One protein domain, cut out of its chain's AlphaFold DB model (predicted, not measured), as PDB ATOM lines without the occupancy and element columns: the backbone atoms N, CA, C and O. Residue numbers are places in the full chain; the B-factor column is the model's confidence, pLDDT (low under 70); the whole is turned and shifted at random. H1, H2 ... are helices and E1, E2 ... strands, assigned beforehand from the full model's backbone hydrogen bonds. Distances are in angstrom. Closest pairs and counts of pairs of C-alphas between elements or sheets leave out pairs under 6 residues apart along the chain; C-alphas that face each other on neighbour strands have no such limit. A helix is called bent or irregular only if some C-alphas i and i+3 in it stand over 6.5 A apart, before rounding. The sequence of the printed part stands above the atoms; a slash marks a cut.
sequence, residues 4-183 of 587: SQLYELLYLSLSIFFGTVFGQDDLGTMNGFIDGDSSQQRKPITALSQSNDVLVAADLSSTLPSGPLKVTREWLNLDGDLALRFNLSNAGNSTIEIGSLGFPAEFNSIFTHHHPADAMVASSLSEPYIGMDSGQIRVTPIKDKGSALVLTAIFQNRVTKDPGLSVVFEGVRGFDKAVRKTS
ATOM      1  N   SER A   4     141.165 105.410 127.115       54.66
ATOM      2  CA  SER A   4     142.585 105.025 127.170       54.66
ATOM      3  C   SER A   4     143.477 106.132 127.738       54.66
ATOM      4  O   SER A   4     144.124 105.896 128.746       54.66
ATOM      5  N   GLN A   5     143.413 107.351 127.182       56.59
ATOM      6  CA  GLN A   5     144.174 108.523 127.659       56.59
ATOM      7  C   GLN A   5     143.953 108.773 129.162       56.59
ATOM      8  O   GLN A   5     144.872 109.143 129.884       56.59
ATOM      9  N   LEU A   6     142.727 108.541 129.646       54.62
ATOM     10  CA  LEU A   6     142.359 108.731 131.051       54.62
ATOM     11  C   LEU A   6     142.939 107.627 131.962       54.62
ATOM     12  O   LEU A   6     143.337 107.919 133.084       54.62
ATOM     13  N   TYR A   7     143.059 106.384 131.477       55.19
ATOM     14  CA  TYR A   7     143.828 105.338 132.166       55.19
ATOM     15  C   TYR A   7     145.342 105.599 132.114       55.19
ATOM     16  O   TYR A   7     146.025 105.365 133.101       55.19
ATOM     17  N   GLU A   8     145.878 106.101 131.003       57.38
ATOM     18  CA  GLU A   8     147.314 106.383 130.847       57.38
ATOM     19  C   GLU A   8     147.770 107.540 131.757       57.38
ATOM     20  O   GLU A   8     148.815 107.436 132.392       57.38
ATOM     21  N   LEU A   9     146.941 108.577 131.941       57.12
ATOM     22  CA  LEU A   9     147.152 109.621 132.960       57.12
ATOM     23  C   LEU A   9     147.087 109.090 134.405       57.12
ATOM     24  O   LEU A   9     147.692 109.683 135.296       57.12
ATOM     25  N   LEU A  10     146.365 107.988 134.635       52.44
ATOM     26  CA  LEU A  10     146.309 107.277 135.917       52.44
ATOM     27  C   LEU A  10     147.561 106.415 136.154       52.44
ATOM     28  O   LEU A  10     148.031 106.367 137.285       52.44
ATOM     29  N   TYR A  11     148.123 105.788 135.113       51.88
ATOM     30  CA  TYR A  11     149.386 105.037 135.194       51.88
ATOM     31  C   TYR A  11     150.611 105.949 135.345       51.88
ATOM     32  O   TYR A  11     151.477 105.673 136.161       51.88
ATOM     33  N   LEU A  12     150.674 107.057 134.603       52.34
ATOM     34  CA  LEU A  12     151.783 108.024 134.677       52.34
ATOM     35  C   LEU A  12     151.607 109.065 135.807       52.34
ATOM     36  O   LEU A  12     152.457 109.936 135.981       52.34
ATOM     37  N   SER A  13     150.489 108.972 136.539       50.94
ATOM     38  CA  SER A  13     150.041 109.808 137.664       50.94
ATOM     39  C   SER A  13     150.411 111.295 137.564       50.94
ATOM     40  O   SER A  13     151.094 111.827 138.440       50.94
ATOM     41  N   LEU A  14     149.947 111.978 136.509       41.19
ATOM     42  CA  LEU A  14     150.218 113.407 136.313       41.19
ATOM     43  C   LEU A  14     149.509 114.269 137.379       41.19
ATOM     44  O   LEU A  14     148.384 114.742 137.186       41.19
ATOM     45  N   SER A  15     150.185 114.484 138.506       41.19
ATOM     46  CA  SER A  15     149.714 115.292 139.631       41.19
ATOM     47  C   SER A  15     150.083 116.754 139.411       41.19
ATOM     48  O   SER A  15     151.055 117.268 139.956       41.19
ATOM     49  N   ILE A  16     149.282 117.462 138.612       39.31
ATOM     50  CA  ILE A  16     149.422 118.919 138.513       39.31
ATOM     51  C   ILE A  16     148.875 119.543 139.794       39.31
ATOM     52  O   ILE A  16     147.682 119.834 139.923       39.31
ATOM     53  N   PHE A  17     149.763 119.737 140.760       33.47
ATOM     54  CA  PHE A  17     149.566 120.714 141.815       33.47
ATOM     55  C   PHE A  17     149.920 122.112 141.288       33.47
ATOM     56  O   PHE A  17     150.380 122.280 140.162       33.47
ATOM     57  N   PHE A  18     149.610 123.152 142.054       38.41
ATOM     58  CA  PHE A  18     149.701 124.532 141.574       38.41
ATOM     59  C   PHE A  18     150.627 125.307 142.492       38.41
ATOM     60  O   PHE A  18     150.171 126.019 143.371       38.41
ATOM     61  N   GLY A  19     151.930 125.085 142.318       31.00
ATOM     62  CA  GLY A  19     152.984 125.793 143.035       31.00
ATOM     63  C   GLY A  19     153.657 126.817 142.138       31.00
ATOM     64  O   GLY A  19     154.665 126.525 141.501       31.00
ATOM     65  N   THR A  20     153.075 128.010 142.056       34.97
ATOM     66  CA  THR A  20     153.686 129.156 141.380       34.97
ATOM     67  C   THR A  20     154.641 129.860 142.334       34.97
ATOM     68  O   THR A  20     154.206 130.726 143.089       34.97
ATOM     69  N   VAL A  21     155.932 129.515 142.297       34.28
ATOM     70  CA  VAL A  21     156.985 130.238 143.039       34.28
ATOM     71  C   VAL A  21     157.211 131.606 142.389       34.28
ATOM     72  O   VAL A  21     158.201 131.852 141.713       34.28
ATOM     73  N   PHE A  22     156.243 132.497 142.559       40.97
ATOM     74  CA  PHE A  22     156.375 133.904 142.230       40.97
ATOM     75  C   PHE A  22     156.952 134.655 143.418       40.97
ATOM     76  O   PHE A  22     156.679 134.317 144.565       40.97
ATOM     77  N   GLY A  23     157.660 135.739 143.125       36.66
ATOM     78  CA  GLY A  23     157.589 136.922 143.964       36.66
ATOM     79  C   GLY A  23     157.063 138.080 143.139       36.66
ATOM     80  O   GLY A  23     157.574 138.328 142.048       36.66
ATOM     81  N   GLN A  24     156.051 138.759 143.669       39.25
ATOM     82  CA  GLN A  24     155.642 140.084 143.214       39.25
ATOM     83  C   GLN A  24     156.508 141.133 143.923       39.25
ATOM     84  O   GLN A  24     156.681 141.042 145.139       39.25
ATOM     85  N   ASP A  25     156.985 142.132 143.181       40.47
ATOM     86  CA  ASP A  25     157.405 143.432 143.719       40.47
ATOM     87  C   ASP A  25     156.403 144.502 143.247       40.47
ATOM     88  O   ASP A  25     156.016 144.523 142.075       40.47
ATOM     89  N   ASP A  26     155.972 145.373 144.160       38.78
ATOM     90  CA  ASP A  26     155.271 146.621 143.843       38.78
ATOM     91  C   ASP A  26     156.298 147.747 144.003       38.78
ATOM     92  O   ASP A  26     156.611 148.153 145.123       38.78
ATOM     93  N   LEU A  27     156.823 148.224 142.868       43.31
ATOM     94  CA  LEU A  27     157.974 149.131 142.740       43.31
ATOM     95  C   LEU A  27     157.927 150.341 143.700       43.31
ATOM     96  O   LEU A  27     157.452 151.426 143.355       43.31
ATOM     97  N   GLY A  28     158.455 150.154 144.911       43.12
ATOM     98  CA  GLY A  28     158.326 151.117 146.008       43.12
ATOM     99  C   GLY A  28     159.041 150.744 147.311       43.12
ATOM    100  O   GLY A  28     159.356 151.640 148.096       43.12
ATOM    101  N   THR A  29     159.369 149.468 147.538       39.69
ATOM    102  CA  THR A  29     160.140 149.010 148.711       39.69
ATOM    103  C   THR A  29     161.310 148.123 148.313       39.69
ATOM    104  O   THR A  29     161.121 147.081 147.702       39.69
ATOM    105  N   MET A  30     162.529 148.484 148.728       43.97
ATOM    106  CA  MET A  30     163.676 147.584 148.583       43.97
ATOM    107  C   MET A  30     163.491 146.333 149.460       43.97
ATOM    108  O   MET A  30     163.350 146.459 150.676       43.97
ATOM    109  N   ASN A  31     163.615 145.160 148.828       51.59
ATOM    110  CA  ASN A  31     163.631 143.800 149.392       51.59
ATOM    111  C   ASN A  31     162.260 143.191 149.767       51.59
ATOM    112  O   ASN A  31     161.798 143.341 150.897       51.59
ATOM    113  N   GLY A  32     161.688 142.369 148.874       62.62
ATOM    114  CA  GLY A  32     160.622 141.425 149.242       62.62
ATOM    115  C   GLY A  32     159.897 140.749 148.073       62.62
ATOM    116  O   GLY A  32     158.825 141.197 147.694       62.62
ATOM    117  N   PHE A  33     160.422 139.632 147.556       70.00
ATOM    118  CA  PHE A  33     159.674 138.750 146.642       70.00
ATOM    119  C   PHE A  33     158.511 138.082 147.412       70.00
ATOM    120  O   PHE A  33     158.758 137.267 148.301       70.00
ATOM    121  N   ILE A  34     157.253 138.430 147.104       76.12
ATOM    122  CA  ILE A  34     156.065 137.877 147.795       76.12
ATOM    123  C   ILE A  34     155.726 136.465 147.282       76.12
ATOM    124  O   ILE A  34     155.109 136.344 146.225       76.12
ATOM    125  N   ASP A  35     156.089 135.429 148.049       75.62
ATOM    126  CA  ASP A  35     155.874 134.008 147.714       75.62
ATOM    127  C   ASP A  35     154.427 133.675 147.298       75.62
ATOM    128  O   ASP A  35     153.473 133.903 148.048       75.62
ATOM    129  N   GLY A  36     154.287 133.110 146.097       73.88
ATOM    130  CA  GLY A  36     153.027 132.690 145.487       73.88
ATOM    131  C   GLY A  36     152.709 131.189 145.535       73.88
ATOM    132  O   GLY A  36     151.741 130.788 144.874       73.88
ATOM    133  N   ASP A  37     153.493 130.351 146.234       75.00
ATOM    134  CA  ASP A  37     153.361 128.885 146.175       75.00
ATOM    135  C   ASP A  37     152.017 128.376 146.741       75.00
ATOM    136  O   ASP A  37     151.820 128.090 147.928       75.00
ATOM    137  N   SER A  38     151.066 128.190 145.827       73.88
ATOM    138  CA  SER A  38     149.721 127.704 146.116       73.88
ATOM    139  C   SER A  38     149.637 126.178 146.302       73.88
ATOM    140  O   SER A  38     148.553 125.657 146.592       73.88
ATOM    141  N   SER A  39     150.759 125.449 146.208       71.38
ATOM    142  CA  SER A  39     150.829 124.007 146.470       71.38
ATOM    143  C   SER A  39     150.915 123.705 147.969       71.38
ATOM    144  O   SER A  39     150.264 122.752 148.421       71.38
ATOM    145  N   GLN A  40     151.614 124.564 148.729       71.31
ATOM    146  CA  GLN A  40     151.721 124.519 150.195       71.31
ATOM    147  C   GLN A  40     150.408 124.940 150.871       71.31
ATOM    148  O   GLN A  40     149.996 124.357 151.871       71.31
ATOM    149  N   GLN A  41     149.728 125.958 150.325       70.06
ATOM    150  CA  GLN A  41     148.533 126.571 150.923       70.06
ATOM    151  C   GLN A  41     147.294 126.438 150.029       70.06
ATOM    152  O   GLN A  41     146.671 127.424 149.619       70.06
ATOM    153  N   ARG A  42     146.916 125.190 149.737       72.31
ATOM    154  CA  ARG A  42     145.758 124.858 148.893       72.31
ATOM    155  C   ARG A  42     144.460 125.422 149.482       72.31
ATOM    156  O   ARG A  42     144.083 125.102 150.607       72.31
ATOM    157  N   LYS A  43     143.737 126.211 148.685       82.06
ATOM    158  CA  LYS A  43     142.416 126.780 149.011       82.06
ATOM    159  C   LYS A  43     141.403 126.407 147.912       82.06
ATOM    160  O   LYS A  43     141.819 126.096 146.794       82.06
ATOM    161  N   PRO A  44     140.083 126.423 148.181       85.50
ATOM    162  CA  PRO A  44     139.073 126.173 147.153       85.50
ATOM    163  C   PRO A  44     139.148 127.196 146.010       85.50
ATOM    164  O   PRO A  44     139.168 128.404 146.248       85.50
ATOM    165  N   ILE A  45     139.164 126.704 144.771       87.44
ATOM    166  CA  ILE A  45     139.181 127.508 143.538       87.44
ATOM    167  C   ILE A  45     137.755 127.746 143.028       87.44
ATOM    168  O   ILE A  45     136.869 126.914 143.236       87.44
ATOM    169  N   THR A  46     137.513 128.865 142.345       91.31
ATOM    170  CA  THR A  46     136.182 129.179 141.798       91.31
ATOM    171  C   THR A  46     136.052 128.623 140.383       91.31
ATOM    172  O   THR A  46     136.838 128.972 139.512       91.31
ATOM    173  N   ALA A  47     135.061 127.765 140.131       91.75
ATOM    174  CA  ALA A  47     134.785 127.273 138.780       91.75
ATOM    175  C   ALA A  47     134.285 128.408 137.866       91.75
ATOM    176  O   ALA A  47     133.488 129.247 138.289       91.75
ATOM    177  N   LEU A  48     134.737 128.411 136.612       90.50
ATOM    178  CA  LEU A  48     134.338 129.367 135.579       90.50
ATOM    179  C   LEU A  48     133.505 128.668 134.491       90.50
ATOM    180  O   LEU A  48     133.558 127.447 134.334       90.50
ATOM    181  N   SER A  49     132.731 129.451 133.740       84.44
ATOM    182  CA  SER A  49     131.881 128.952 132.652       84.44
ATOM    183  C   SER A  49     132.693 128.247 131.562       84.44
ATOM    184  O   SER A  49     133.704 128.771 131.100       84.44
ATOM    185  N   GLN A  50     132.213 127.086 131.116       80.56
ATOM    186  CA  GLN A  50     132.753 126.379 129.951       80.56
ATOM    187  C   GLN A  50     132.419 127.111 128.639       80.56
ATOM    188  O   GLN A  50     131.423 127.834 128.542       80.56
ATOM    189  N   SER A  51     133.226 126.858 127.613       74.06
ATOM    190  CA  SER A  51     132.961 127.178 126.206       74.06
ATOM    191  C   SER A  51     133.296 125.946 125.352       74.06
ATOM    192  O   SER A  51     133.787 124.957 125.889       74.06
ATOM    193  N   ASN A  52     133.010 125.968 124.044       69.88
ATOM    194  CA  ASN A  52     133.053 124.767 123.190       69.88
ATOM    195  C   ASN A  52     134.361 123.956 123.285       69.88
ATOM    196  O   ASN A  52     134.308 122.728 123.311       69.88
ATOM    197  N   ASP A  53     135.505 124.636 123.373       75.62
ATOM    198  CA  ASP A  53     136.836 124.011 123.384       75.62
ATOM    199  C   ASP A  53     137.442 123.912 124.802       75.62
ATOM    200  O   ASP A  53     138.483 123.279 125.000       75.62
ATOM    201  N   VAL A  54     136.777 124.514 125.801       84.00
ATOM    202  CA  VAL A  54     137.201 124.588 127.208       84.00
ATOM    203  C   VAL A  54     136.448 123.544 128.034       84.00
ATOM    204  O   VAL A  54     135.302 123.735 128.441       84.00
ATOM    205  N   LEU A  55     137.130 122.438 128.332       85.50
ATOM    206  CA  LEU A  55     136.608 121.302 129.091       85.50
ATOM    207  C   LEU A  55     136.281 121.674 130.546       85.50
ATOM    208  O   LEU A  55     135.234 121.292 131.065       85.50
ATOM    209  N   VAL A  56     137.179 122.399 131.221       88.31
ATOM    210  CA  VAL A  56     137.017 122.861 132.612       88.31
ATOM    211  C   VAL A  56     137.803 124.154 132.801       88.31
ATOM    212  O   VAL A  56     138.997 124.175 132.517       88.31
ATOM    213  N   ALA A  57     137.178 125.194 133.353       89.44
ATOM    214  CA  ALA A  57     137.827 126.464 133.678       89.44
ATOM    215  C   ALA A  57     137.731 126.780 135.180       89.44
ATOM    216  O   ALA A  57     136.739 126.443 135.832       89.44
ATOM    217  N   ALA A  58     138.748 127.439 135.737       90.12
ATOM    218  CA  ALA A  58     138.756 127.899 137.124       90.12
ATOM    219  C   ALA A  58     139.558 129.196 137.320       90.12
ATOM    220  O   ALA A  58     140.548 129.445 136.636       90.12
ATOM    221  N   ASP A  59     139.142 129.993 138.297       89.25
ATOM    222  CA  ASP A  59     139.867 131.139 138.835       89.25
ATOM    223  C   ASP A  59     140.726 130.676 140.021       89.25
ATOM    224  O   ASP A  59     140.207 130.077 140.970       89.25
ATOM    225  N   LEU A  60     142.037 130.919 139.946       87.12
ATOM    226  CA  LEU A  60     143.012 130.538 140.972       87.12
ATOM    227  C   LEU A  60     143.321 131.687 141.945       87.12
ATOM    228  O   LEU A  60     144.098 131.502 142.875       87.12
ATOM    229  N   SER A  61     142.713 132.868 141.790       83.94
ATOM    230  CA  SER A  61     143.054 134.051 142.605       83.94
ATOM    231  C   SER A  61     142.820 133.850 144.112       83.94
ATOM    232  O   SER A  61     143.378 134.578 144.925       83.94
ATOM    233  N   SER A  62     142.021 132.853 144.511       85.88
ATOM    234  CA  SER A  62     141.845 132.467 145.917       85.88
ATOM    235  C   SER A  62     143.061 131.754 146.518       85.88
ATOM    236  O   SER A  62     143.245 131.823 147.733       85.88
ATOM    237  N   THR A  63     143.880 131.061 145.715       84.06
ATOM    238  CA  THR A  63     145.051 130.304 146.193       84.06
ATOM    239  C   THR A  63     146.291 131.177 146.366       84.06
ATOM    240  O   THR A  63     147.132 130.859 147.204       84.06
ATOM    241  N   LEU A  64     146.363 132.296 145.644       81.56
ATOM    242  CA  LEU A  64     147.480 133.242 145.636       81.56
ATOM    243  C   LEU A  64     147.484 134.202 146.854       81.56
ATOM    244  O   LEU A  64     146.507 134.255 147.615       81.56
ATOM    245  N   PRO A  65     148.580 134.959 147.065       80.81
ATOM    246  CA  PRO A  65     148.618 136.119 147.954       80.81
ATOM    247  C   PRO A  65     147.648 137.228 147.526       80.81
ATOM    248  O   PRO A  65     147.185 137.281 146.388       80.81
ATOM    249  N   SER A  66     147.367 138.166 148.432       82.81
ATOM    250  CA  SER A  66     146.584 139.362 148.113       82.81
ATOM    251  C   SER A  66     147.394 140.334 147.248       82.81
ATOM    252  O   SER A  66     148.267 141.029 147.768       82.81
ATOM    253  N   GLY A  67     147.074 140.415 145.958       82.94
ATOM    254  CA  GLY A  67     147.724 141.312 145.001       82.94
ATOM    255  C   GLY A  67     146.855 141.583 143.765       82.94
ATOM    256  O   GLY A  67     145.714 141.119 143.698       82.94
ATOM    257  N   PRO A  68     147.365 142.341 142.779       85.94
ATOM    258  CA  PRO A  68     146.666 142.639 141.533       85.94
ATOM    259  C   PRO A  68     146.811 141.531 140.473       85.94
ATOM    260  O   PRO A  68     146.121 141.575 139.453       85.94
ATOM    261  N   LEU A  69     147.692 140.544 140.686       85.81
ATOM    262  CA  LEU A  69     147.851 139.392 139.801       85.81
ATOM    263  C   LEU A  69     146.635 138.460 139.899       85.81
ATOM    264  O   LEU A  69     146.391 137.826 140.922       85.81
ATOM    265  N   LYS A  70     145.913 138.329 138.788       86.62
ATOM    266  CA  LYS A  70     144.838 137.361 138.589       86.62
ATOM    267  C   LYS A  70     145.296 136.248 137.651       86.62
ATOM    268  O   LYS A  70     145.736 136.520 136.533       86.62
ATOM    269  N   VAL A  71     145.100 135.001 138.080       85.56
ATOM    270  CA  VAL A  71     145.400 133.796 137.295       85.56
ATOM    271  C   VAL A  71     144.134 132.968 137.102       85.56
ATOM    272  O   VAL A  71     143.479 132.584 138.072       85.56
ATOM    273  N   THR A  72     143.801 132.647 135.853       86.31
ATOM    274  CA  THR A  72     142.798 131.620 135.527       86.31
ATOM    275  C   THR A  72     143.460 130.425 134.854       86.31
ATOM    276  O   THR A  72     144.525 130.551 134.249       86.31
ATOM    277  N   ARG A  73     142.840 129.251 134.979       86.38
ATOM    278  CA  ARG A  73     143.341 127.972 134.469       86.38
ATOM    279  C   ARG A  73     142.242 127.239 133.716       86.38
ATOM    280  O   ARG A  73     141.158 127.027 134.258       86.38
ATOM    281  N   GLU A  74     142.549 126.782 132.511       84.62
ATOM    282  CA  GLU A  74     141.613 126.123 131.606       84.62
ATOM    283  C   GLU A  74     142.199 124.822 131.059       84.62
ATOM    284  O   GLU A  74     143.304 124.795 130.526       84.62
ATOM    285  N   TRP A  75     141.430 123.743 131.154       85.06
ATOM    286  CA  TRP A  75     141.684 122.504 130.431       85.06
ATOM    287  C   TRP A  75     140.983 122.566 129.078       85.06
ATOM    288  O   TRP A  75     139.783 122.840 129.020       85.06
ATOM    289  N   LEU A  76     141.716 122.295 128.004       82.69
ATOM    290  CA  LEU A  76     141.279 122.408 126.615       82.69
ATOM    291  C   LEU A  76     141.384 121.053 125.898       82.69
ATOM    292  O   LEU A  76     142.181 120.192 126.280       82.69
ATOM    293  N   ASN A  77     140.612 120.878 124.827       79.75
ATOM    294  CA  ASN A  77     140.783 119.778 123.871       79.75
ATOM    295  C   ASN A  77     141.431 120.323 122.590       79.75
ATOM    296  O   ASN A  77     140.741 120.930 121.775       79.75
ATOM    297  N   LEU A  78     142.736 120.100 122.415       75.75
ATOM    298  CA  LEU A  78     143.510 120.603 121.276       75.75
ATOM    299  C   LEU A  78     143.767 119.452 120.294       75.75
ATOM    300  O   LEU A  78     144.574 118.572 120.569       75.75
ATOM    301  N   ASP A  79     143.018 119.402 119.190       75.12
ATOM    302  CA  ASP A  79     143.134 118.375 118.136       75.12
ATOM    303  C   ASP A  79     143.207 116.918 118.650       75.12
ATOM    304  O   ASP A  79     143.941 116.063 118.137       75.12
ATOM    305  N   GLY A  80     142.410 116.636 119.690       75.81
ATOM    306  CA  GLY A  80     142.280 115.331 120.350       75.81
ATOM    307  C   GLY A  80     143.237 115.082 121.524       75.81
ATOM    308  O   GLY A  80     143.048 114.098 122.253       75.81
ATOM    309  N   ASP A  81     144.208 115.971 121.729       76.56
ATOM    310  CA  ASP A  81     145.143 115.960 122.854       76.56
ATOM    311  C   ASP A  81     144.585 116.770 124.035       76.56
ATOM    312  O   ASP A  81     143.652 117.574 123.894       76.56
ATOM    313  N   LEU A  82     145.141 116.540 125.226       79.50
ATOM    314  CA  LEU A  82     144.761 117.272 126.432       79.50
ATOM    315  C   LEU A  82     145.687 118.472 126.612       79.50
ATOM    316  O   LEU A  82     146.885 118.300 126.813       79.50
ATOM    317  N   ALA A  83     145.122 119.673 126.595       79.81
ATOM    318  CA  ALA A  83     145.863 120.910 126.784       79.81
ATOM    319  C   ALA A  83     145.479 121.602 128.100       79.81
ATOM    320  O   ALA A  83     144.341 121.511 128.561       79.81
ATOM    321  N   LEU A  84     146.432 122.313 128.696       79.69
ATOM    322  CA  LEU A  84     146.284 123.126 129.898       79.69
ATOM    323  C   LEU A  84     146.765 124.545 129.583       79.69
ATOM    324  O   LEU A  84     147.915 124.722 129.202       79.69
ATOM    325  N   ARG A  85     145.908 125.552 129.751       81.94
ATOM    326  CA  ARG A  85     146.225 126.975 129.564       81.94
ATOM    327  C   ARG A  85     146.109 127.710 130.895       81.94
ATOM    328  O   ARG A  85     145.137 127.510 131.626       81.94
ATOM    329  N   PHE A  86     147.064 128.585 131.186       81.31
ATOM    330  CA  PHE A  86     146.963 129.584 132.242       81.31
ATOM    331  C   PHE A  86     146.902 130.976 131.613       81.31
ATOM    332  O   PHE A  86     147.727 131.310 130.765       81.31
ATOM    333  N   ASN A  87     145.959 131.808 132.052       82.25
ATOM    334  CA  ASN A  87     145.897 133.212 131.651       82.25
ATOM    335  C   ASN A  87     146.304 134.060 132.854       82.25
ATOM    336  O   ASN A  87     145.635 134.032 133.891       82.25
ATOM    337  N   LEU A  88     147.407 134.795 132.716       83.88
ATOM    338  CA  LEU A  88     147.901 135.738 133.716       83.88
ATOM    339  C   LEU A  88     147.423 137.136 133.323       83.88
ATOM    340  O   LEU A  88     147.558 137.551 132.175       83.88
ATOM    341  N   SER A  89     146.858 137.870 134.274       86.56
ATOM    342  CA  SER A  89     146.347 139.222 134.047       86.56
ATOM    343  C   SER A  89     146.638 140.113 135.247       86.56
ATOM    344  O   SER A  89     146.487 139.696 136.392       86.56
ATOM    345  N   ASN A  90     147.059 141.346 134.985       87.31
ATOM    346  CA  ASN A  90     147.242 142.362 136.010       87.31
ATOM    347  C   ASN A  90     145.964 143.209 136.094       87.31
ATOM    348  O   ASN A  90     145.600 143.876 135.127       87.31
ATOM    349  N   ALA A  91     145.271 143.151 137.230       87.25
ATOM    350  CA  ALA A  91     144.068 143.934 137.510       87.25
ATOM    351  C   ALA A  91     144.364 145.270 138.229       87.25
ATOM    352  O   ALA A  91     143.434 145.992 138.593       87.25
ATOM    353  N   GLY A  92     145.642 145.577 138.472       85.94
ATOM    354  CA  GLY A  92     146.117 146.801 139.110       85.94
ATOM    355  C   GLY A  92     146.580 147.869 138.116       85.94
ATOM    356  O   GLY A  92     146.519 147.698 136.901       85.94
ATOM    357  N   ASN A  93     147.068 148.985 138.666       87.12
ATOM    358  CA  ASN A  93     147.588 150.125 137.902       87.12
ATOM    359  C   ASN A  93     149.131 150.228 137.926       87.12
ATOM    360  O   ASN A  93     149.691 151.051 137.205       87.12
ATOM    361  N   SER A  94     149.811 149.440 138.767       83.62
ATOM    362  CA  SER A  94     151.272 149.285 138.797       83.62
ATOM    363  C   SER A  94     151.720 148.176 137.842       83.62
ATOM    364  O   SER A  94     150.977 147.228 137.586       83.62
ATOM    365  N   THR A  95     152.944 148.265 137.318       84.06
ATOM    366  CA  THR A  95     153.610 147.114 136.687       84.06
ATOM    367  C   THR A  95     153.984 146.110 137.773       84.06
ATOM    368  O   THR A  95     154.565 146.509 138.777       84.06
ATOM    369  N   ILE A  96     153.701 144.827 137.543       79.62
ATOM    370  CA  ILE A  96     154.180 143.721 138.381       79.62
ATOM    371  C   ILE A  96     155.372 143.032 137.712       79.62
ATOM    372  O   ILE A  96     155.335 142.770 136.508       79.62
ATOM    373  N   GLU A  97     156.404 142.714 138.490       80.56
ATOM    374  CA  GLU A  97     157.417 141.727 138.099       80.56
ATOM    375  C   GLU A  97     156.992 140.327 138.573       80.56
ATOM    376  O   GLU A  97     156.256 140.187 139.551       80.56
ATOM    377  N   ILE A  98     157.405 139.291 137.835       77.75
ATOM    378  CA  ILE A  98     157.034 137.892 138.072       77.75
ATOM    379  C   ILE A  98     158.292 137.022 137.924       77.75
ATOM    380  O   ILE A  98     158.612 136.546 136.834       77.75
ATOM    381  N   GLY A  99     159.024 136.832 139.023       76.50
ATOM    382  CA  GLY A  99     160.166 135.910 139.070       76.50
ATOM    383  C   GLY A  99     159.747 134.436 139.135       76.50
ATOM    384  O   GLY A  99     158.632 134.131 139.544       76.50
ATOM    385  N   SER A 100     160.655 133.527 138.760       75.69
ATOM    386  CA  SER A 100     160.589 132.073 139.030       75.69
ATOM    387  C   SER A 100     159.293 131.326 138.639       75.69
ATOM    388  O   SER A 100     158.974 130.293 139.227       75.69
ATOM    389  N   LEU A 101     158.583 131.785 137.598       77.19
ATOM    390  CA  LEU A 101     157.386 131.127 137.046       77.19
ATOM    391  C   LEU A 101     157.621 129.635 136.760       77.19
ATOM    392  O   LEU A 101     158.252 129.264 135.771       77.19
ATOM    393  N   GLY A 102     157.029 128.794 137.605       74.69
ATOM    394  CA  GLY A 102     156.961 127.350 137.441       74.69
ATOM    395  C   GLY A 102     155.555 126.799 137.673       74.69
ATOM    396  O   GLY A 102     154.663 127.470 138.194       74.69
ATOM    397  N   PHE A 103     155.388 125.542 137.280       73.38
ATOM    398  CA  PHE A 103     154.276 124.670 137.636       73.38
ATOM    399  C   PHE A 103     154.885 123.280 137.903       73.38
ATOM    400  O   PHE A 103     155.780 122.870 137.159       73.38
ATOM    401  N   PRO A 104     154.467 122.542 138.945       71.44
ATOM    402  CA  PRO A 104     154.978 121.198 139.173       71.44
ATOM    403  C   PRO A 104     154.363 120.222 138.157       71.44
ATOM    404  O   PRO A 104     153.143 120.091 138.039       71.44
ATOM    405  N   ALA A 105     155.234 119.544 137.411       76.88
ATOM    406  CA  ALA A 105     154.896 118.461 136.493       76.88
ATOM    407  C   ALA A 105     155.262 117.122 137.150       76.88
ATOM    408  O   ALA A 105     156.275 116.511 136.821       76.88
ATOM    409  N   GLU A 106     154.483 116.716 138.151       75.94
ATOM    410  CA  GLU A 106     154.742 115.486 138.901       75.94
ATOM    411  C   GLU A 106     154.275 114.271 138.095       75.94
ATOM    412  O   GLU A 106     153.093 114.152 137.776       75.94
ATOM    413  N   PHE A 107     155.205 113.365 137.796       82.31
ATOM    414  CA  PHE A 107     154.965 112.052 137.195       82.31
ATOM    415  C   PHE A 107     155.396 110.967 138.187       82.31
ATOM    416  O   PHE A 107     156.192 111.248 139.088       82.31
ATOM    417  N   ASN A 108     154.920 109.725 138.038       84.00
ATOM    418  CA  ASN A 108     155.344 108.657 138.950       84.00
ATOM    419  C   ASN A 108     156.792 108.208 138.677       84.00
ATOM    420  O   ASN A 108     157.014 107.219 137.984       84.00
ATOM    421  N   SER A 109     157.780 108.920 139.214       83.75
ATOM    422  CA  SER A 109     159.200 108.531 139.213       83.75
ATOM    423  C   SER A 109     159.657 108.071 140.605       83.75
ATOM    424  O   SER A 109     160.786 108.325 141.018       83.75
ATOM    425  N   ILE A 110     158.759 107.423 141.358       79.50
ATOM    426  CA  ILE A 110     159.027 106.889 142.698       79.50
ATOM    427  C   ILE A 110     159.421 105.411 142.574       79.50
ATOM    428  O   ILE A 110     158.652 104.593 142.062       79.50
ATOM    429  N   PHE A 111     160.629 105.076 143.042       81.06
ATOM    430  CA  PHE A 111     161.191 103.712 143.024       81.06
ATOM    431  C   PHE A 111     161.483 103.169 144.437       81.06
ATOM    432  O   PHE A 111     161.958 102.046 144.594       81.06
ATOM    433  N   THR A 112     161.202 103.953 145.481       74.88
ATOM    434  CA  THR A 112     161.308 103.535 146.885       74.88
ATOM    435  C   THR A 112     160.075 102.735 147.306       74.88
ATOM    436  O   THR A 112     158.963 103.005 146.863       74.88
ATOM    437  N   HIS A 113     160.267 101.734 148.172       74.69
ATOM    438  CA  HIS A 113     159.209 100.878 148.743       74.69
ATOM    439  C   HIS A 113     158.344 100.068 147.748       74.69
ATOM    440  O   HIS A 113     157.396  99.408 148.169       74.69
ATOM    441  N   HIS A 114     158.684 100.062 146.458       70.12
ATOM    442  CA  HIS A 114     158.092  99.178 145.453       70.12
ATOM    443  C   HIS A 114     158.883  97.867 145.322       70.12
ATOM    444  O   HIS A 114     160.081  97.822 145.593       70.12
ATOM    445  N   HIS A 115     158.232  96.801 144.855       79.06
ATOM    446  CA  HIS A 115     158.936  95.648 144.291       79.06
ATOM    447  C   HIS A 115     159.362  95.978 142.843       79.06
ATOM    448  O   HIS A 115     158.601  96.671 142.161       79.06
ATOM    449  N   PRO A 116     160.509  95.494 142.318       75.75
ATOM    450  CA  PRO A 116     160.973  95.865 140.975       75.75
ATOM    451  C   PRO A 116     159.941  95.653 139.858       75.75
ATOM    452  O   PRO A 116     159.683  96.553 139.059       75.75
ATOM    453  N   ALA A 117     159.252  94.508 139.865       77.56
ATOM    454  CA  ALA A 117     158.192  94.217 138.897       77.56
ATOM    455  C   ALA A 117     156.987  95.182 138.990       77.56
ATOM    456  O   ALA A 117     156.374  95.487 137.964       77.56
ATOM    457  N   ASP A 118     156.671  95.701 140.184       78.69
ATOM    458  CA  ASP A 118     155.608  96.698 140.369       78.69
ATOM    459  C   ASP A 118     156.058  98.069 139.855       78.69
ATOM    460  O   ASP A 118     155.307  98.731 139.138       78.69
ATOM    461  N   ALA A 119     157.296  98.477 140.159       78.75
ATOM    462  CA  ALA A 119     157.876  99.730 139.673       78.75
ATOM    463  C   ALA A 119     157.919  99.775 138.136       78.75
ATOM    464  O   ALA A 119     157.574 100.792 137.540       78.75
ATOM    465  N   MET A 120     158.234  98.656 137.472       76.75
ATOM    466  CA  MET A 120     158.193  98.576 136.007       76.75
ATOM    467  C   MET A 120     156.799  98.831 135.408       76.75
ATOM    468  O   MET A 120     156.703  99.308 134.278       76.75
ATOM    469  N   VAL A 121     155.722  98.506 136.131       76.31
ATOM    470  CA  VAL A 121     154.330  98.662 135.666       76.31
ATOM    471  C   VAL A 121     153.717  99.997 136.098       76.31
ATOM    472  O   VAL A 121     152.915 100.563 135.356       76.31
ATOM    473  N   ALA A 122     154.068 100.489 137.286       77.56
ATOM    474  CA  ALA A 122     153.470 101.674 137.894       77.56
ATOM    475  C   ALA A 122     154.272 102.966 137.680       77.56
ATOM    476  O   ALA A 122     153.689 104.043 137.791       77.56
ATOM    477  N   SER A 123     155.578 102.884 137.408       83.00
ATOM    478  CA  SER A 123     156.487 104.036 137.418       83.00
ATOM    479  C   SER A 123     157.078 104.358 136.034       83.00
ATOM    480  O   SER A 123     156.967 103.611 135.056       83.00
ATOM    481  N   SER A 124     157.678 105.542 135.938       84.38
ATOM    482  CA  SER A 124     158.061 106.213 134.697       84.38
ATOM    483  C   SER A 124     159.315 107.070 134.868       84.38
ATOM    484  O   SER A 124     159.614 107.564 135.957       84.38
ATOM    485  N   LEU A 125     160.033 107.269 133.767       85.94
ATOM    486  CA  LEU A 125     161.189 108.152 133.653       85.94
ATOM    487  C   LEU A 125     160.748 109.456 132.983       85.94
ATOM    488  O   LEU A 125     160.143 109.417 131.909       85.94
ATOM    489  N   SER A 126     161.043 110.598 133.608       87.75
ATOM    490  CA  SER A 126     160.757 111.930 133.065       87.75
ATOM    491  C   SER A 126     162.045 112.611 132.587       87.75
ATOM    492  O   SER A 126     162.987 112.809 133.348       87.75
ATOM    493  N   GLU A 127     162.089 112.967 131.304       88.12
ATOM    494  CA  GLU A 127     163.245 113.560 130.625       88.12
ATOM    495  C   GLU A 127     162.938 115.031 130.264       88.12
ATOM    496  O   GLU A 127     162.337 115.304 129.215       88.12
ATOM    497  N   PRO A 128     163.297 116.007 131.120       90.56
ATOM    498  CA  PRO A 128     163.095 117.422 130.830       90.56
ATOM    499  C   PRO A 128     164.162 117.961 129.865       90.56
ATOM    500  O   PRO A 128     165.364 117.810 130.079       90.56
ATOM    501  N   TYR A 129     163.725 118.679 128.831       91.00
ATOM    502  CA  TYR A 129     164.583 119.423 127.910       91.00
ATOM    503  C   TYR A 129     164.253 120.919 127.972       91.00
ATOM    504  O   TYR A 129     163.167 121.366 127.592       91.00
ATOM    505  N   ILE A 130     165.226 121.703 128.449       90.56
ATOM    506  CA  ILE A 130     165.136 123.159 128.642       90.56
ATOM    507  C   ILE A 130     165.380 123.861 127.291       90.56
ATOM    508  O   ILE A 130     166.413 124.490 127.059       90.56
ATOM    509  N   GLY A 131     164.441 123.677 126.365       90.75
ATOM    510  CA  GLY A 131     164.588 123.990 124.941       90.75
ATOM    511  C   GLY A 131     164.267 125.415 124.498       90.75
ATOM    512  O   GLY A 131     164.181 125.630 123.293       90.75
ATOM    513  N   MET A 132     164.088 126.367 125.422       90.38
ATOM    514  CA  MET A 132     163.400 127.648 125.177       90.38
ATOM    515  C   MET A 132     161.946 127.413 124.727       90.38
ATOM    516  O   MET A 132     161.207 126.778 125.479       90.38
ATOM    517  N   ASP A 133     161.515 127.889 123.556       88.00
ATOM    518  CA  ASP A 133     160.117 127.760 123.109       88.00
ATOM    519  C   ASP A 133     159.739 126.300 122.837       88.00
ATOM    520  O   ASP A 133     158.657 125.859 123.214       88.00
ATOM    521  N   SER A 134     160.695 125.514 122.335       88.94
ATOM    522  CA  SER A 134     160.598 124.056 122.167       88.94
ATOM    523  C   SER A 134     160.878 123.280 123.467       88.94
ATOM    524  O   SER A 134     161.386 122.156 123.437       88.94
ATOM    525  N   GLY A 135     160.626 123.893 124.627       89.06
ATOM    526  CA  GLY A 135     160.746 123.249 125.930       89.06
ATOM    527  C   GLY A 135     159.732 122.113 126.091       89.06
ATOM    528  O   GLY A 135     158.555 122.258 125.750       89.06
ATOM    529  N   GLN A 136     160.190 120.969 126.601       89.44
ATOM    530  CA  GLN A 136     159.364 119.764 126.703       89.44
ATOM    531  C   GLN A 136     159.805 118.849 127.855       89.44
ATOM    532  O   GLN A 136     160.956 118.897 128.287       89.44
ATOM    533  N   ILE A 137     158.914 117.962 128.293       89.19
ATOM    534  CA  ILE A 137     159.236 116.803 129.134       89.19
ATOM    535  C   ILE A 137     158.731 115.560 128.405       89.19
ATOM    536  O   ILE A 137     157.541 115.466 128.097       89.19
ATOM    537  N   ARG A 138     159.622 114.612 128.113       87.94
ATOM    538  CA  ARG A 138     159.243 113.278 127.615       87.94
ATOM    539  C   ARG A 138     159.028 112.381 128.823       87.94
ATOM    540  O   ARG A 138     159.804 112.464 129.770       87.94
ATOM    541  N   VAL A 139     157.985 111.558 128.823       85.75
ATOM    542  CA  VAL A 139     157.715 110.643 129.940       85.75
ATOM    543  C   VAL A 139     157.475 109.239 129.417       85.75
ATOM    544  O   VAL A 139     156.509 108.974 128.696       85.75
ATOM    545  N   THR A 140     158.389 108.356 129.801       84.25
ATOM    546  CA  THR A 140     158.518 106.976 129.337       84.25
ATOM    547  C   THR A 140     158.118 106.035 130.476       84.25
ATOM    548  O   THR A 140     158.749 106.092 131.533       84.25
ATOM    549  N   PRO A 141     157.104 105.162 130.321       79.38
ATOM    550  CA  PRO A 141     156.883 104.065 131.266       79.38
ATOM    551  C   PRO A 141     158.139 103.186 131.338       79.38
ATOM    552  O   PRO A 141     158.730 102.906 130.297       79.38
ATOM    553  N   ILE A 142     158.539 102.717 132.527       78.06
ATOM    554  CA  ILE A 142     159.762 101.894 132.667       78.06
ATOM    555  C   ILE A 142     159.682 100.619 131.804       78.06
ATOM    556  O   ILE A 142     160.673 100.184 131.216       78.06
ATOM    557  N   LYS A 143     158.489 100.032 131.668       73.00
ATOM    558  CA  LYS A 143     158.212  98.953 130.714       73.00
ATOM    559  C   LYS A 143     158.103  99.528 129.291       73.00
ATOM    560  O   LYS A 143     157.072 100.101 128.949       73.00
ATOM    561  N   ASP A 144     159.119  99.281 128.448       61.03
ATOM    562  CA  ASP A 144     159.281  99.672 127.014       61.03
ATOM    563  C   ASP A 144     158.196  99.113 126.044       61.03
ATOM    564  O   ASP A 144     158.413  98.872 124.857       61.03
ATOM    565  N   LYS A 145     156.992  98.837 126.549       58.56
ATOM    566  CA  LYS A 145     155.831  98.297 125.828       58.56
ATOM    567  C   LYS A 145     154.564  99.032 126.277       58.56
ATOM    568  O   LYS A 145     153.651  98.426 126.833       58.56
ATOM    569  N   GLY A 146     154.514 100.343 126.035       58.22
ATOM    570  CA  GLY A 146     153.381 101.195 126.400       58.22
ATOM    571  C   GLY A 146     153.291 102.495 125.595       58.22
ATOM    572  O   GLY A 146     154.198 102.843 124.835       58.22
ATOM    573  N   SER A 147     152.175 103.202 125.774       67.12
ATOM    574  CA  SER A 147     152.022 104.601 125.365       67.12
ATOM    575  C   SER A 147     152.914 105.481 126.241       67.12
ATOM    576  O   SER A 147     152.933 105.326 127.461       67.12
ATOM    577  N   ALA A 148     153.619 106.419 125.626       75.44
ATOM    578  CA  ALA A 148     154.404 107.445 126.294       75.44
ATOM    579  C   ALA A 148     153.778 108.822 126.031       75.44
ATOM    580  O   ALA A 148     152.957 108.974 125.119       75.44
ATOM    581  N   LEU A 149     154.154 109.833 126.816       81.75
ATOM    582  CA  LEU A 149     153.661 111.197 126.608       81.75
ATOM    583  C   LEU A 149     154.785 112.210 126.406       81.75
ATOM    584  O   LEU A 149     155.911 112.031 126.871       81.75
ATOM    585  N   VAL A 150     154.442 113.297 125.722       83.56
ATOM    586  CA  VAL A 150     155.221 114.534 125.706       83.56
ATOM    587  C   VAL A 150     154.370 115.635 126.314       83.56
ATOM    588  O   VAL A 150     153.264 115.896 125.840       83.56
ATOM    589  N   LEU A 151     154.911 116.298 127.332       84.81
ATOM    590  CA  LEU A 151     154.477 117.623 127.752       84.81
ATOM    591  C   LEU A 151     155.281 118.661 126.959       84.81
ATOM    592  O   LEU A 151     156.506 118.598 126.955       84.81
ATOM    593  N   THR A 152     154.628 119.606 126.291       84.06
ATOM    594  CA  THR A 152     155.280 120.641 125.459       84.06
ATOM    595  C   THR A 152     154.484 121.945 125.506       84.06
ATOM    596  O   THR A 152     153.296 121.909 125.817       84.06
ATOM    597  N   ALA A 153     155.109 123.097 125.253       79.31
ATOM    598  CA  ALA A 153     154.441 124.400 125.317       79.31
ATOM    599  C   ALA A 153     153.298 124.552 124.287       79.31
ATOM    600  O   ALA A 153     153.273 123.890 123.249       79.31
ATOM    601  N   ILE A 154     152.362 125.473 124.536       71.56
ATOM    602  CA  ILE A 154     151.360 125.928 123.558       71.56
ATOM    603  C   ILE A 154     151.421 127.450 123.464       71.56
ATOM    604  O   ILE A 154     151.200 128.132 124.459       71.56
ATOM    605  N   PHE A 155     151.597 127.977 122.251       64.06
ATOM    606  CA  PHE A 155     151.495 129.408 121.961       64.06
ATOM    607  C   PHE A 155     150.324 129.668 121.004       64.06
ATOM    608  O   PHE A 155     150.470 129.589 119.788       64.06
ATOM    609  N   GLN A 156     149.136 129.962 121.547       49.28
ATOM    610  CA  GLN A 156     147.921 130.141 120.731       49.28
ATOM    611  C   GLN A 156     147.905 131.439 119.909       49.28
ATOM    612  O   GLN A 156     147.218 131.507 118.895       49.28
ATOM    613  N   ASN A 157     148.674 132.454 120.312       44.75
ATOM    614  CA  ASN A 157     148.992 133.622 119.497       44.75
ATOM    615  C   ASN A 157     150.463 133.975 119.710       44.75
ATOM    616  O   ASN A 157     150.849 134.330 120.816       44.75
ATOM    617  N   ARG A 158     151.290 133.970 118.658       46.84
ATOM    618  CA  ARG A 158     152.750 134.220 118.735       46.84
ATOM    619  C   ARG A 158     153.156 135.673 119.089       46.84
ATOM    620  O   ARG A 158     154.271 136.099 118.814       46.84
ATOM    621  N   VAL A 159     152.247 136.436 119.701       36.53
ATOM    622  CA  VAL A 159     152.434 137.809 120.212       36.53
ATOM    623  C   VAL A 159     152.238 137.866 121.735       36.53
ATOM    624  O   VAL A 159     152.869 138.684 122.400       36.53
ATOM    625  N   THR A 160     151.430 136.968 122.304       40.84
ATOM    626  CA  THR A 160     151.300 136.746 123.749       40.84
ATOM    627  C   THR A 160     151.835 135.354 124.071       40.84
ATOM    628  O   THR A 160     151.279 134.347 123.641       40.84
ATOM    629  N   LYS A 161     152.939 135.264 124.827       50.66
ATOM    630  CA  LYS A 161     153.448 133.974 125.333       50.66
ATOM    631  C   LYS A 161     152.586 133.497 126.507       50.66
ATOM    632  O   LYS A 161     153.053 133.407 127.638       50.66
ATOM    633  N   ASP A 162     151.310 133.254 126.219       53.41
ATOM    634  CA  ASP A 162     150.315 132.756 127.162       53.41
ATOM    635  C   ASP A 162     150.768 131.373 127.661       53.41
ATOM    636  O   ASP A 162     150.938 130.472 126.836       53.41
ATOM    637  N   PRO A 163     151.024 131.179 128.969       58.28
ATOM    638  CA  PRO A 163     151.610 129.939 129.466       58.28
ATOM    639  C   PRO A 163     150.627 128.766 129.340       58.28
ATOM    640  O   PRO A 163     149.750 128.556 130.179       58.28
ATOM    641  N   GLY A 164     150.788 127.992 128.266       56.25
ATOM    642  CA  GLY A 164     150.028 126.782 127.977       56.25
ATOM    643  C   GLY A 164     150.916 125.569 127.706       56.25
ATOM    644  O   GLY A 164     152.090 125.703 127.364       56.25
ATOM    645  N   LEU A 165     150.342 124.378 127.871       64.00
ATOM    646  CA  LEU A 165     151.008 123.079 127.773       64.00
ATOM    647  C   LEU A 165     150.092 122.054 127.094       64.00
ATOM    648  O   LEU A 165     148.918 121.958 127.450       64.00
ATOM    649  N   SER A 166     150.614 121.259 126.164       62.88
ATOM    650  CA  SER A 166     149.920 120.121 125.549       62.88
ATOM    651  C   SER A 166     150.494 118.808 126.070       62.88
ATOM    652  O   SER A 166     151.712 118.682 126.190       62.88
ATOM    653  N   VAL A 167     149.623 117.836 126.346       69.62
ATOM    654  CA  VAL A 167     149.966 116.442 126.648       69.62
ATOM    655  C   VAL A 167     149.619 115.589 125.430       69.62
ATOM    656  O   VAL A 167     148.456 115.232 125.208       69.62
ATOM    657  N   VAL A 168     150.643 115.270 124.640       67.69
ATOM    658  CA  VAL A 168     150.535 114.487 123.401       67.69
ATOM    659  C   VAL A 168     150.917 113.033 123.682       67.69
ATOM    660  O   VAL A 168     151.947 112.781 124.304       67.69
ATOM    661  N   PHE A 169     150.109 112.079 123.213       61.16
ATOM    662  CA  PHE A 169     150.320 110.638 123.415       61.16
ATOM    663  C   PHE A 169     150.842 109.979 122.128       61.16
ATOM    664  O   PHE A 169     150.174 110.024 121.095       61.16
ATOM    665  N   GLU A 170     152.000 109.323 122.195       63.62
ATOM    666  CA  GLU A 170     152.617 108.545 121.105       63.62
ATOM    667  C   GLU A 170     153.308 107.295 121.690       63.62
ATOM    668  O   GLU A 170     153.342 107.092 122.900       63.62
ATOM    669  N   GLY A 171     153.890 106.432 120.855       59.38
ATOM    670  CA  GLY A 171     154.856 105.445 121.359       59.38
ATOM    671  C   GLY A 171     156.182 106.108 121.762       59.38
ATOM    672  O   GLY A 171     156.512 107.180 121.262       59.38
ATOM    673  N   VAL A 172     157.000 105.431 122.574       60.47
ATOM    674  CA  VAL A 172     158.350 105.891 122.994       60.47
ATOM    675  C   VAL A 172     159.285 106.283 121.831       60.47
ATOM    676  O   VAL A 172     160.145 107.145 121.973       60.47
ATOM    677  N   ARG A 173     159.090 105.708 120.634       67.94
ATOM    678  CA  ARG A 173     159.837 106.047 119.399       67.94
ATOM    679  C   ARG A 173     159.219 107.205 118.598       67.94
ATOM    680  O   ARG A 173     159.697 107.526 117.517       67.94
ATOM    681  N   GLY A 174     158.137 107.800 119.098       72.44
ATOM    682  CA  GLY A 174     157.335 108.833 118.440       72.44
ATOM    683  C   GLY A 174     157.472 110.235 119.039       72.44
ATOM    684  O   GLY A 174     156.803 111.142 118.552       72.44
ATOM    685  N   PHE A 175     158.321 110.449 120.052       79.44
ATOM    686  CA  PHE A 175     158.432 111.739 120.746       79.44
ATOM    687  C   PHE A 175     158.681 112.933 119.809       79.44
ATOM    688  O   PHE A 175     157.955 113.917 119.879       79.44
ATOM    689  N   ASP A 176     159.621 112.840 118.866       81.50
ATOM    690  CA  ASP A 176     159.887 113.931 117.912       81.50
ATOM    691  C   ASP A 176     158.682 114.246 117.001       81.50
ATOM    692  O   ASP A 176     158.477 115.387 116.589       81.50
ATOM    693  N   LYS A 177     157.844 113.241 116.718       78.88
ATOM    694  CA  LYS A 177     156.587 113.389 115.973       78.88
ATOM    695  C   LYS A 177     155.484 114.009 116.838       78.88
ATOM    696  O   LYS A 177     154.719 114.813 116.316       78.88
ATOM    697  N   ALA A 178     155.422 113.688 118.133       79.44
ATOM    698  CA  ALA A 178     154.526 114.349 119.084       79.44
ATOM    699  C   ALA A 178     154.840 115.848 119.218       79.44
ATOM    700  O   ALA A 178     153.929 116.664 119.148       79.44
ATOM    701  N   VAL A 179     156.123 116.207 119.337       83.62
ATOM    702  CA  VAL A 179     156.587 117.604 119.445       83.62
ATOM    703  C   VAL A 179     156.272 118.395 118.176       83.62
ATOM    704  O   VAL A 179     155.690 119.473 118.241       83.62
ATOM    705  N   ARG A 180     156.561 117.835 116.995       83.12
ATOM    706  CA  ARG A 180     156.224 118.506 115.729       83.12
ATOM    707  C   ARG A 180     154.717 118.545 115.439       83.12
ATOM    708  O   ARG A 180     154.282 119.414 114.694       83.12
ATOM    709  N   LYS A 181     153.891 117.685 116.058       79.50
ATOM    710  CA  LYS A 181     152.417 117.796 115.992       79.50
ATOM    711  C   LYS A 181     151.919 119.107 116.623       79.50
ATOM    712  O   LYS A 181     150.914 119.641 116.169       79.50
ATOM    713  N   THR A 182     152.615 119.638 117.629       77.38
ATOM    714  CA  THR A 182     152.316 120.936 118.262       77.38
ATOM    715  C   THR A 182     153.115 122.097 117.653       77.38
ATOM    716  O   THR A 182     153.270 123.134 118.291       77.38
ATOM    717  N   SER A 183     153.592 121.932 116.411       81.12
ATOM    718  CA  SER A 183     154.342 122.909 115.599       81.12
ATOM    719  C   SER A 183     155.731 123.319 116.104       81.12
ATOM    720  O   SER A 183     156.393 124.103 115.431       81.12
TER     721      SER A 183
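Overview. This is residues 4 to 183 of the 587 residues of an uncharacterized protein of Colletotrichum nymphaeae SA-01 (UniProt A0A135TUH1). One large, twisted sheet of eight strands forms a shallow trough, with helix H3 packed over E7 and E8 on one face and the short helix H1 over the same two strands on the opposite face. Two long stretches with no named element, residues 12 to 45 and 91 to 115, run in part over the face that holds H1, while H2 lies off the sheet, with 1 residue between it and the first residue of E5, Ser 124. The 180 printed residues include three named helices and eight named strands, in the order H1 E1 E2 E3 E4 H2 E5 E6 E7 E8 H3; the sheet's order is E1 E2 E3 E4 E8 E7 E6 E5, all antiparallel. The class is mixed, helices and strands, with under half of the residues in named elements. The whole is compact, with a radius of gyration of the C-alphas of 18.0 A and spans of 56 by 39 by 31 A.

Arrangement. The sheet holds two meanders, each strand the antiparallel neighbour of the one before: E1, residues 46 to 48, E2, 54 to 59, E3, 69 to 78, and E4, 81 to 90; then E5, 124 to 129, E6, 136 to 141, E7, 147 to 154, and E8, 164 to 171. E4 and E8 are neighbours at 166 degrees, with N 84 and O 165 2.8 A apart, within hydrogen-bond range. In the hairpin of E3 and E4, N 74 and O 85 are within range at 2.8 A, and E3 bends by 51 degrees at residue 75. In the hairpin of E7 and E8, N 150 and O 168 are within range at 2.9 A. E1 and E5 are the edge strands. H3, residues 172 to 181, is on the sheet at a height of 7.5 A, over E8 and E7; the C-alphas of Ala 148 and Val 172 are the closest of E7 and H3, 5.4 A apart. On the local plane it stands at 31 degrees to E8, only just slantwise to the strands. H1, residues 4 to 11, is on the opposite face at a height of 8.7 A, only just over E8 and E7, with 3 of its C-alphas falling on each. H2, residues 116 to 122, is not on the sheet, but only just, with 4 pairs of C-alphas within 10 A. Every O i to N i+4 pair is within hydrogen-bond range in H1, against 2 of 3 in H2 and 4 of 6 in H3.

Along the chain. H1 begins at C-alpha 4, (142.585, 105.025, 127.170). From first to last C-alpha E3 measures 26.7 A, E4 29.6 A, E7 21.4 A and E8 22.9 A. H3 measures 15.0 A and is irregular, with C-alphas 173 and 176 8.0 A apart; it ends at C-alpha 181, (152.417, 117.796, 115.992).

Size, cuts and confidence. The C-alphas of Gly 28 and Ala 117 are the two farthest apart, 57.3 A. The printed part has no cut; the links from H1 to E1 and from E4 to H2 are long. The mean pLDDT of the printed part is 72.6, with residues 4 to 32, 52, 144 to 147 and 155 to 173 under 70.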